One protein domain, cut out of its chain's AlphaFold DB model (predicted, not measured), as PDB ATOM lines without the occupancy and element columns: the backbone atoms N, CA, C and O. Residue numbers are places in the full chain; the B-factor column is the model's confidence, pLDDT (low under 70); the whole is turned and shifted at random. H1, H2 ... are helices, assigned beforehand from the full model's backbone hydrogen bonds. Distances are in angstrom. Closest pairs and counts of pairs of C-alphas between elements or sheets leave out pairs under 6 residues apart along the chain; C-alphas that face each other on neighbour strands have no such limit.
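What this domain is: This is residues 6 to 80 of the 408 residues of the protein "Oligosaccharyl transferase, archaeosortase A system-associated" of Methanosarcinales archaeon (UniProt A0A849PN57). Long H1 and shorter H3 run side by side, opposite ways, with H2 crosswise at one end and H4 past H3 at the other. Residues 6 to 15 of H1 stick out. The printed part has 75 residues with four named helices, H1 to H4 in order, which hold 55 of them; its class is all helix, with no named strand, and it is loose, with a radius of gyration of the C-alphas of 15.9 A and spans of 50 by 25 by 20 A.

How they stand to each other: Look at C-alphas Gly 23 and Leu 61, 6.4 A apart: here H1, residues 6 to 29, touches H3, residues 52 to 65, closest, with residues 19 to 27 alone, at a shallow tilt of 15 degrees. H2, residues 41 to 50, is about perpendicular to H3, at 81 degrees. H4, residues 72 to 78, is apart from these. O i to N i+4 pairs are within hydrogen-bond range throughout H3 and H4, 15 of 20 in H1, 4 of 6 in H2.

Where its parts are: Find C-alpha 6 at (277.859, 140.959, 346.110); H1 runs 36.8 A from there. H3 runs 19.8 A. H4 ends at (266.721, 130.815, 354.443).

The domain as a whole: H1 to H2 is a long link. The printed part has no cut; no printed residue is under 70 in pLDDT.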
ATOM      1  N   ARG A   6     276.985 142.146 346.205       91.94
ATOM      2  CA  ARG A   6     277.859 140.959 346.110       91.94
ATOM      3  C   ARG A   6     278.876 140.829 347.249       91.94
ATOM      4  O   ARG A   6     279.362 139.737 347.487       91.94
ATOM      5  N   PHE A   7     279.178 141.913 347.968       93.31
ATOM      6  CA  PHE A   7     280.137 141.928 349.082       93.31
ATOM      7  C   PHE A   7     279.480 141.925 350.468       93.31
ATOM      8  O   PHE A   7     280.167 142.103 351.475       93.31
ATOM      9  N   ALA A   8     278.162 141.709 350.550       90.50
ATOM     10  CA  ALA A   8     277.426 141.725 351.814       90.50
ATOM     11  C   ALA A   8     278.012 140.763 352.866       90.50
ATOM     12  O   ALA A   8     278.021 141.082 354.056       90.50
ATOM     13  N   TYR A   9     278.570 139.627 352.433       91.25
ATOM     14  CA  TYR A   9     279.153 138.622 353.323       91.25
ATOM     15  C   TYR A   9     280.363 139.135 354.125       91.25
ATOM     16  O   TYR A   9     280.533 138.736 355.275       91.25
ATOM     17  N   TYR A  10     281.153 140.081 353.599       92.19
ATOM     18  CA  TYR A  10     282.250 140.700 354.359       92.19
ATOM     19  C   TYR A  10     281.745 141.518 355.550       92.19
ATOM     20  O   TYR A  10     282.424 141.649 356.571       92.19
ATOM     21  N   TYR A  11     280.541 142.079 355.437       90.88
ATOM     22  CA  TYR A  11     279.964 142.903 356.489       90.88
ATOM     23  C   TYR A  11     279.398 142.068 357.644       90.88
ATOM     24  O   TYR A  11     279.317 142.565 358.767       90.88
ATOM     25  N   ALA A  12     279.074 140.793 357.405       90.38
ATOM     26  CA  ALA A  12     278.464 139.912 358.399       90.38
ATOM     27  C   ALA A  12     279.309 139.790 359.681       90.38
ATOM     28  O   ALA A  12     278.783 139.940 360.785       90.38
ATOM     29  N   VAL A  13     280.628 139.603 359.548       93.25
ATOM     30  CA  VAL A  13     281.544 139.481 360.700       93.25
ATOM     31  C   VAL A  13     281.606 140.783 361.500       93.25
ATOM     32  O   VAL A  13     281.535 140.762 362.729       93.25
ATOM     33  N   ASN A  14     281.676 141.928 360.815       93.81
ATOM     34  CA  ASN A  14     281.705 143.236 361.468       93.81
ATOM     35  C   ASN A  14     280.414 143.500 362.248       93.81
ATOM     36  O   ASN A  14     280.470 143.923 363.401       93.81
ATOM     37  N   VAL A  15     279.252 143.195 361.659       90.94
ATOM     38  CA  VAL A  15     277.953 143.331 362.335       90.94
ATOM     39  C   VAL A  15     277.877 142.432 363.563       90.94
ATOM     40  O   VAL A  15     277.448 142.901 364.617       90.94
ATOM     41  N   ALA A  16     278.326 141.179 363.466       92.12
ATOM     42  CA  ALA A  16     278.315 140.247 364.590       92.12
ATOM     43  C   ALA A  16     279.192 140.748 365.753       92.12
ATOM     44  O   ALA A  16     278.730 140.827 366.894       92.12
ATOM     45  N   LEU A  17     280.433 141.154 365.461       95.38
ATOM     46  CA  LEU A  17     281.377 141.649 366.467       95.38
ATOM     47  C   LEU A  17     280.910 142.962 367.102       95.38
ATOM     48  O   LEU A  17     280.941 143.095 368.326       95.38
ATOM     49  N   LEU A  18     280.447 143.922 366.298       95.56
ATOM     50  CA  LEU A  18     279.983 145.215 366.799       95.56
ATOM     51  C   LEU A  18     278.679 145.087 367.593       95.56
ATOM     52  O   LEU A  18     278.539 145.762 368.610       95.56
ATOM     53  N   SER A  19     277.768 144.190 367.205       92.94
ATOM     54  CA  SER A  19     276.547 143.908 367.975       92.94
ATOM     55  C   SER A  19     276.870 143.265 369.325       92.94
ATOM     56  O   SER A  19     276.326 143.674 370.350       92.94
ATOM     57  N   ALA A  20     277.808 142.310 369.358       92.44
ATOM     58  CA  ALA A  20     278.270 141.696 370.601       92.44
ATOM     59  C   ALA A  20     278.989 142.709 371.509       92.44
ATOM     60  O   ALA A  20     278.738 142.763 372.718       92.44
ATOM     61  N   TYR A  21     279.850 143.551 370.929       94.12
ATOM     62  CA  TYR A  21     280.526 144.632 371.643       94.12
ATOM     63  C   TYR A  21     279.522 145.636 372.214       94.12
ATOM     64  O   TYR A  21     279.608 145.974 373.394       94.12
ATOM     65  N   PHE A  22     278.543 146.062 371.414       94.12
ATOM     66  CA  PHE A  22     277.473 146.961 371.835       94.12
ATOM     67  C   PHE A  22     276.672 146.375 373.001       94.12
ATOM     68  O   PHE A  22     276.562 147.021 374.044       94.12
ATOM     69  N   GLY A  23     276.189 145.134 372.875       91.19
ATOM     70  CA  GLY A  23     275.439 144.464 373.940       91.19
ATOM     71  C   GLY A  23     276.252 144.335 375.230       91.19
ATOM     72  O   GLY A  23     275.761 144.647 376.315       91.19
ATOM     73  N   THR A  24     277.533 143.975 375.113       88.31
ATOM     74  CA  THR A  24     278.443 143.898 376.262       88.31
ATOM     75  C   THR A  24     278.659 145.271 376.894       88.31
ATOM     76  O   THR A  24     278.561 145.412 378.107       88.31
ATOM     77  N   LYS A  25     278.923 146.321 376.110       90.81
ATOM     78  CA  LYS A  25     279.120 147.671 376.656       90.81
ATOM     79  C   LYS A  25     277.866 148.221 377.321       90.81
ATOM     80  O   LYS A  25     277.992 148.859 378.364       90.81
ATOM     81  N   LEU A  26     276.684 147.940 376.774       90.50
ATOM     82  CA  LEU A  26     275.418 148.385 377.342       90.50
ATOM     83  C   LEU A  26     275.157 147.749 378.713       90.50
ATOM     84  O   LEU A  26     274.885 148.467 379.673       90.50
ATOM     85  N   ILE A  27     275.324 146.427 378.838       89.06
ATOM     86  CA  ILE A  27     275.205 145.732 380.134       89.06
ATOM     87  C   ILE A  27     276.225 146.304 381.137       89.06
ATOM     88  O   ILE A  27     275.899 146.553 382.300       89.06
ATOM     89  N   GLY A  28     277.444 146.596 380.687       86.06
ATOM     90  CA  GLY A  28     278.502 147.117 381.547       86.06
ATOM     91  C   GLY A  28     278.212 148.521 382.054       86.06
ATOM     92  O   GLY A  28     278.442 148.813 383.225       86.06
ATOM     93  N   PHE A  29     277.640 149.369 381.198       87.25
ATOM     94  CA  PHE A  29     277.213 150.717 381.562       87.25
ATOM     95  C   PHE A  29     276.132 150.710 382.653       87.25
ATOM     96  O   PHE A  29     276.109 151.597 383.500       87.25
ATOM     97  N   THR A  30     275.288 149.675 382.703       85.31
ATOM     98  CA  THR A  30     274.279 149.517 383.766       85.31
ATOM     99  C   THR A  30     274.849 149.069 385.124       85.31
ATOM    100  O   THR A  30     274.101 148.913 386.089       85.31
ATOM    101  N   GLY A  31     276.172 148.886 385.235       84.06
ATOM    102  CA  GLY A  31     276.865 148.605 386.497       84.06
ATOM    103  C   GLY A  31     277.141 147.124 386.776       84.06
ATOM    104  O   GLY A  31     277.579 146.788 387.877       84.06
ATOM    105  N   PHE A  32     276.919 146.230 385.807       86.38
ATOM    106  CA  PHE A  32     277.208 144.805 385.970       86.38
ATOM    107  C   PHE A  32     278.715 144.540 386.150       86.38
ATOM    108  O   PHE A  32     279.545 144.965 385.341       86.38
ATOM    109  N   ASN A  33     279.084 143.792 387.194       82.69
ATOM    110  CA  ASN A  33     280.477 143.466 387.489       82.69
ATOM    111  C   ASN A  33     280.923 142.160 386.812       82.69
ATOM    112  O   ASN A  33     280.828 141.078 387.389       82.69
ATOM    113  N   TYR A  34     281.531 142.274 385.632       76.00
ATOM    114  CA  TYR A  34     282.081 141.135 384.878       76.00
ATOM    115  C   TYR A  34     283.163 140.320 385.602       76.00
ATOM    116  O   TYR A  34     283.509 139.230 385.153       76.00
ATOM    117  N   LYS A  35     283.754 140.844 386.683       79.06
ATOM    118  CA  LYS A  35     284.811 140.156 387.441       79.06
ATOM    119  C   LYS A  35     284.261 139.283 388.568       79.06
ATOM    120  O   LYS A  35     285.030 138.524 389.161       79.06
ATOM    121  N   GLU A  36     282.971 139.391 388.885       79.25
ATOM    122  CA  GLU A  36     282.317 138.535 389.871       79.25
ATOM    123  C   GLU A  36     282.259 137.100 389.331       79.25
ATOM    124  O   GLU A  36     281.631 136.824 388.313       79.25
ATOM    125  N   LYS A  37     282.971 136.181 389.991       78.12
ATOM    126  CA  LYS A  37     283.030 134.768 389.602       78.12
ATOM    127  C   LYS A  37     282.208 133.935 390.573       78.12
ATOM    128  O   LYS A  37     282.485 133.956 391.771       78.12
ATOM    129  N   VAL A  38     281.284 133.138 390.048       81.81
ATOM    130  CA  VAL A  38     280.619 132.075 390.809       81.81
ATOM    131  C   VAL A  38     281.580 130.887 390.887       81.81
ATOM    132  O   VAL A  38     281.946 130.319 389.861       81.81
ATOM    133  N   ARG A  39     282.070 130.563 392.092       81.31
ATOM    134  CA  ARG A  39     283.093 129.515 392.297       81.31
ATOM    135  C   ARG A  39     282.507 128.174 392.737       81.31
ATOM    136  O   ARG A  39     283.156 127.153 392.534       81.31
ATOM    137  N   LYS A  40     281.311 128.172 393.330       87.31
ATOM    138  CA  LYS A  40     280.582 126.972 393.759       87.31
ATOM    139  C   LYS A  40     279.176 126.971 393.170       87.31
ATOM    140  O   LYS A  40     278.570 128.026 393.005       87.31
ATOM    141  N   ILE A  41     278.646 125.780 392.895       82.44
ATOM    142  CA  ILE A  41     277.284 125.594 392.362       82.44
ATOM    143  C   ILE A  41     276.228 126.135 393.343       82.44
ATOM    144  O   ILE A  41     275.235 126.723 392.924       82.44
ATOM    145  N   GLU A  42     276.478 126.007 394.646       89.12
ATOM    146  CA  GLU A  42     275.608 126.480 395.736       89.12
ATOM    147  C   GLU A  42     275.378 128.003 395.725       89.12
ATOM    148  O   GLU A  42     274.334 128.466 396.178       89.12
ATOM    149  N   ASP A  43     276.307 128.779 395.156       86.81
ATOM    150  CA  ASP A  43     276.239 130.246 395.113       86.81
ATOM    151  C   ASP A  43     275.416 130.767 393.914       86.81
ATOM    152  O   ASP A  43     275.063 131.951 393.853       86.81
ATOM    153  N   ILE A  44     275.078 129.893 392.954       85.56
ATOM    154  CA  ILE A  44     274.333 130.248 391.733       85.56
ATOM    155  C   ILE A  44     272.985 130.918 392.054       85.56
ATOM    156  O   ILE A  44     272.719 131.980 391.487       85.56
ATOM    157  N   PRO A  45     272.129 130.396 392.959       88.25
ATOM    158  CA  PRO A  45     270.824 131.003 393.227       88.25
ATOM    159  C   PRO A  45     270.933 132.431 393.773       88.25
ATOM    160  O   PRO A  45     270.141 133.303 393.407       88.25
ATOM    161  N   GLN A  46     271.927 132.689 394.627       87.00
ATOM    162  CA  GLN A  46     272.161 134.014 395.193       87.00
ATOM    163  C   GLN A  46     272.693 134.982 394.130       87.00
ATOM    164  O   GLN A  46     272.225 136.120 394.053       87.00
ATOM    165  N   PHE A  47     273.598 134.517 393.266       86.75
ATOM    166  CA  PHE A  47     274.096 135.286 392.127       86.75
ATOM    167  C   PHE A  47     272.976 135.657 391.144       86.75
ATOM    168  O   PHE A  47     272.887 136.814 390.730       86.75
ATOM    169  N   LEU A  48     272.090 134.711 390.809       86.31
ATOM    170  CA  LEU A  48     270.947 134.951 389.922       86.31
ATOM    171  C   LEU A  48     269.977 135.978 390.517       86.31
ATOM    172  O   LEU A  48     269.599 136.919 389.826       86.31
ATOM    173  N   LYS A  49     269.616 135.853 391.805       88.19
ATOM    174  CA  LYS A  49     268.745 136.828 392.490       88.19
ATOM    175  C   LYS A  49     269.351 138.228 392.509       88.19
ATOM    176  O   LYS A  49     268.649 139.197 392.235       88.19
ATOM    177  N   LYS A  50     270.646 138.332 392.815       88.38
ATOM    178  CA  LYS A  50     271.373 139.607 392.862       88.38
ATOM    179  C   LYS A  50     271.435 140.286 391.490       88.38
ATOM    180  O   LYS A  50     271.327 141.504 391.417       88.38
ATOM    181  N   ASN A  51     271.594 139.510 390.416       89.12
ATOM    182  CA  ASN A  51     271.842 140.023 389.064       89.12
ATOM    183  C   ASN A  51     270.640 139.904 388.112       89.12
ATOM    184  O   ASN A  51     270.801 140.068 386.902       89.12
ATOM    185  N   ILE A  52     269.438 139.634 388.630       89.38
ATOM    186  CA  ILE A  52     268.262 139.294 387.817       89.38
ATOM    187  C   ILE A  52     267.944 140.348 386.743       89.38
ATOM    188  O   ILE A  52     267.658 139.986 385.606       89.38
ATOM    189  N   GLY A  53     268.080 141.643 387.052       90.00
ATOM    190  CA  GLY A  53     267.846 142.725 386.087       90.00
ATOM    191  C   GLY A  53     268.825 142.714 384.905       90.00
ATOM    192  O   GLY A  53     268.412 142.892 383.762       90.00
ATOM    193  N   TYR A  54     270.108 142.429 385.157       90.62
ATOM    194  CA  TYR A  54     271.135 142.322 384.113       90.62
ATOM    195  C   TYR A  54     270.931 141.095 383.229       90.62
ATOM    196  O   TYR A  54     271.138 141.161 382.021       90.62
ATOM    197  N   ILE A  55     270.496 139.987 383.830       89.06
ATOM    198  CA  ILE A  55     270.180 138.752 383.108       89.06
ATOM    199  C   ILE A  55     268.982 138.983 382.186       89.06
ATOM    200  O   ILE A  55     269.042 138.627 381.012       89.06
ATOM    201  N   VAL A  56     267.925 139.638 382.678       92.62
ATOM    202  CA  VAL A  56     266.766 140.010 381.853       92.62
ATOM    203  C   VAL A  56     267.183 140.938 380.711       92.62
ATOM    204  O   VAL A  56     266.805 140.695 379.569       92.62
ATOM    205  N   LEU A  57     268.016 141.951 380.977       92.56
ATOM    206  CA  LEU A  57     268.539 142.836 379.933       92.56
ATOM    207  C   LEU A  57     269.365 142.072 378.886       92.56
ATOM    208  O   LEU A  57     269.197 142.303 377.692       92.56
ATOM    209  N   ALA A  58     270.225 141.144 379.310       91.38
ATOM    210  CA  ALA A  58     271.002 140.307 378.399       91.38
ATOM    211  C   ALA A  58     270.095 139.432 377.521       91.38
ATOM    212  O   ALA A  58     270.306 139.360 376.313       91.38
ATOM    213  N   ILE A  59     269.053 138.828 378.101       93.31
ATOM    214  CA  ILE A  59     268.053 138.052 377.357       93.31
ATOM    215  C   ILE A  59     267.321 138.942 376.348       93.31
ATOM    216  O   ILE A  59     267.161 138.533 375.205       93.31
ATOM    217  N   LEU A  60     266.922 140.162 376.723       94.69
ATOM    218  CA  LEU A  60     266.273 141.106 375.806       94.69
ATOM    219  C   LEU A  60     267.203 141.535 374.664       94.69
ATOM    220  O   LEU A  60     266.771 141.621 373.517       94.69
ATOM    221  N   LEU A  61     268.485 141.763 374.951       94.25
ATOM    222  CA  LEU A  61     269.472 142.084 373.922       94.25
ATOM    223  C   LEU A  61     269.682 140.918 372.962       94.25
ATOM    224  O   LEU A  61     269.724 141.139 371.758       94.25
ATOM    225  N   VAL A  62     269.753 139.684 373.463       94.19
ATOM    226  CA  VAL A  62     269.782 138.491 372.605       94.19
ATOM    227  C   VAL A  62     268.478 138.373 371.809       94.19
ATOM    228  O   VAL A  62     268.529 138.114 370.609       94.19
ATOM    229  N   ALA A  63     267.326 138.646 372.429       94.38
ATOM    230  CA  ALA A  63     266.019 138.608 371.779       94.38
ATOM    231  C   ALA A  63     265.946 139.533 370.558       94.38
ATOM    232  O   ALA A  63     265.487 139.118 369.494       94.38
ATOM    233  N   VAL A  64     266.427 140.768 370.717       93.94
ATOM    234  CA  VAL A  64     266.371 141.829 369.702       93.94
ATOM    235  C   VAL A  64     267.510 141.740 368.688       93.94
ATOM    236  O   VAL A  64     267.273 141.890 367.496       93.94
ATOM    237  N   LEU A  65     268.746 141.497 369.132       93.75
ATOM    238  CA  LEU A  65     269.924 141.515 368.256       93.75
ATOM    239  C   LEU A  65     270.181 140.174 367.563       93.75
ATOM    240  O   LEU A  65     270.927 140.139 366.588       93.75
ATOM    241  N   VAL A  66     269.603 139.078 368.063       92.50
ATOM    242  CA  VAL A  66     269.870 137.721 367.565       92.50
ATOM    243  C   VAL A  66     268.569 136.993 367.231       92.50
ATOM    244  O   VAL A  66     268.272 136.818 366.053       92.50
ATOM    245  N   TYR A  67     267.791 136.581 368.235       93.31
ATOM    246  CA  TYR A  67     266.616 135.714 368.077       93.31
ATOM    247  C   TYR A  67     265.660 135.849 369.272       93.31
ATOM    248  O   TYR A  67     266.141 135.711 370.397       93.31
ATOM    249  N   PRO A  68     264.330 135.998 369.087       92.25
ATOM    250  CA  PRO A  68     263.581 135.773 367.842       92.25
ATOM    251  C   PRO A  68     263.296 137.027 367.007       92.25
ATOM    252  O   PRO A  68     262.808 136.912 365.887       92.25
ATOM    253  N   LEU A  69     263.568 138.221 367.530       91.94
ATOM    254  CA  LEU A  69     263.268 139.480 366.839       91.94
ATOM    255  C   LEU A  69     264.424 139.942 365.936       91.94
ATOM    256  O   LEU A  69     264.239 140.831 365.109       91.94
ATOM    257  N   GLY A  70     265.605 139.344 366.107       88.69
ATOM    258  CA  GLY A  70     266.802 139.645 365.329       88.69
ATOM    259  C   GLY A  70     266.922 138.876 364.001       88.69
ATOM    260  O   GLY A  70     266.032 138.114 363.608       88.69
ATOM    261  N   PRO A  71     268.058 139.038 363.296       90.75
ATOM    262  CA  PRO A  71     268.284 138.498 361.953       90.75
ATOM    263  C   PRO A  71     268.413 136.968 361.904       90.75
ATOM    264  O   PRO A  71     268.383 136.386 360.819       90.75
ATOM    265  N   ALA A  72     268.553 136.283 363.045       91.31
ATOM    266  CA  ALA A  72     268.624 134.826 363.040       91.31
ATOM    267  C   ALA A  72     267.313 134.201 362.544       91.31
ATOM    268  O   ALA A  72     267.356 133.157 361.911       91.31
ATOM    269  N   THR A  73     266.157 134.839 362.752       89.88
ATOM    270  CA  THR A  73     264.863 134.302 362.299       89.88
ATOM    271  C   THR A  73     264.775 134.226 360.775       89.88
ATOM    272  O   THR A  73     264.384 133.195 360.228       89.88
ATOM    273  N   THR A  74     265.187 135.282 360.067       89.88
ATOM    274  CA  THR A  74     265.245 135.274 358.595       89.88
ATOM    275  C   THR A  74     266.331 134.327 358.089       89.88
ATOM    276  O   THR A  74     266.074 133.548 357.177       89.88
ATOM    277  N   THR A  75     267.502 134.319 358.733       89.69
ATOM    278  CA  THR A  75     268.623 133.430 358.378       89.69
ATOM    279  C   THR A  75     268.252 131.953 358.525       89.69
ATOM    280  O   THR A  75     268.489 131.165 357.617       89.69
ATOM    281  N   LEU A  76     267.616 131.566 359.636       91.44
ATOM    282  CA  LEU A  76     267.153 130.196 359.879       91.44
ATOM    283  C   LEU A  76     266.065 129.776 358.891       91.44
ATOM    284  O   LEU A  76     265.981 128.603 358.546       91.44
ATOM    285  N   ASN A  77     265.230 130.711 358.431       91.75
ATOM    286  CA  ASN A  77     264.254 130.423 357.384       91.75
ATOM    287  C   ASN A  77     264.916 130.221 356.016       91.75
ATOM    288  O   ASN A  77     264.499 129.327 355.290       91.75
ATOM    289  N   GLN A  78     265.958 130.988 355.686       90.81
ATOM    290  CA  GLN A  78     266.721 130.815 354.443       90.81
ATOM    291  C   GLN A  78     267.547 129.522 354.448       90.81
ATOM    292  O   GLN A  78     267.550 128.796 353.464       90.81
ATOM    293  N   ALA A  79     268.172 129.182 355.579       91.88
ATOM    294  CA  ALA A  79     269.024 128.001 355.729       91.88
ATOM    295  C   ALA A  79     268.281 126.655 355.598       91.88
ATOM    296  O   ALA A  79     268.920 125.606 355.573       91.88
ATOM    297  N   LYS A  80     266.943 126.667 355.523       93.06
ATOM    298  CA  LYS A  80     266.120 125.474 355.256       93.06
ATOM    299  C   LYS A  80     266.206 124.998 353.808       93.06
ATOM    300  O   LYS A  80     265.828 123.863 353.537       93.06
TER     301      LYS A  80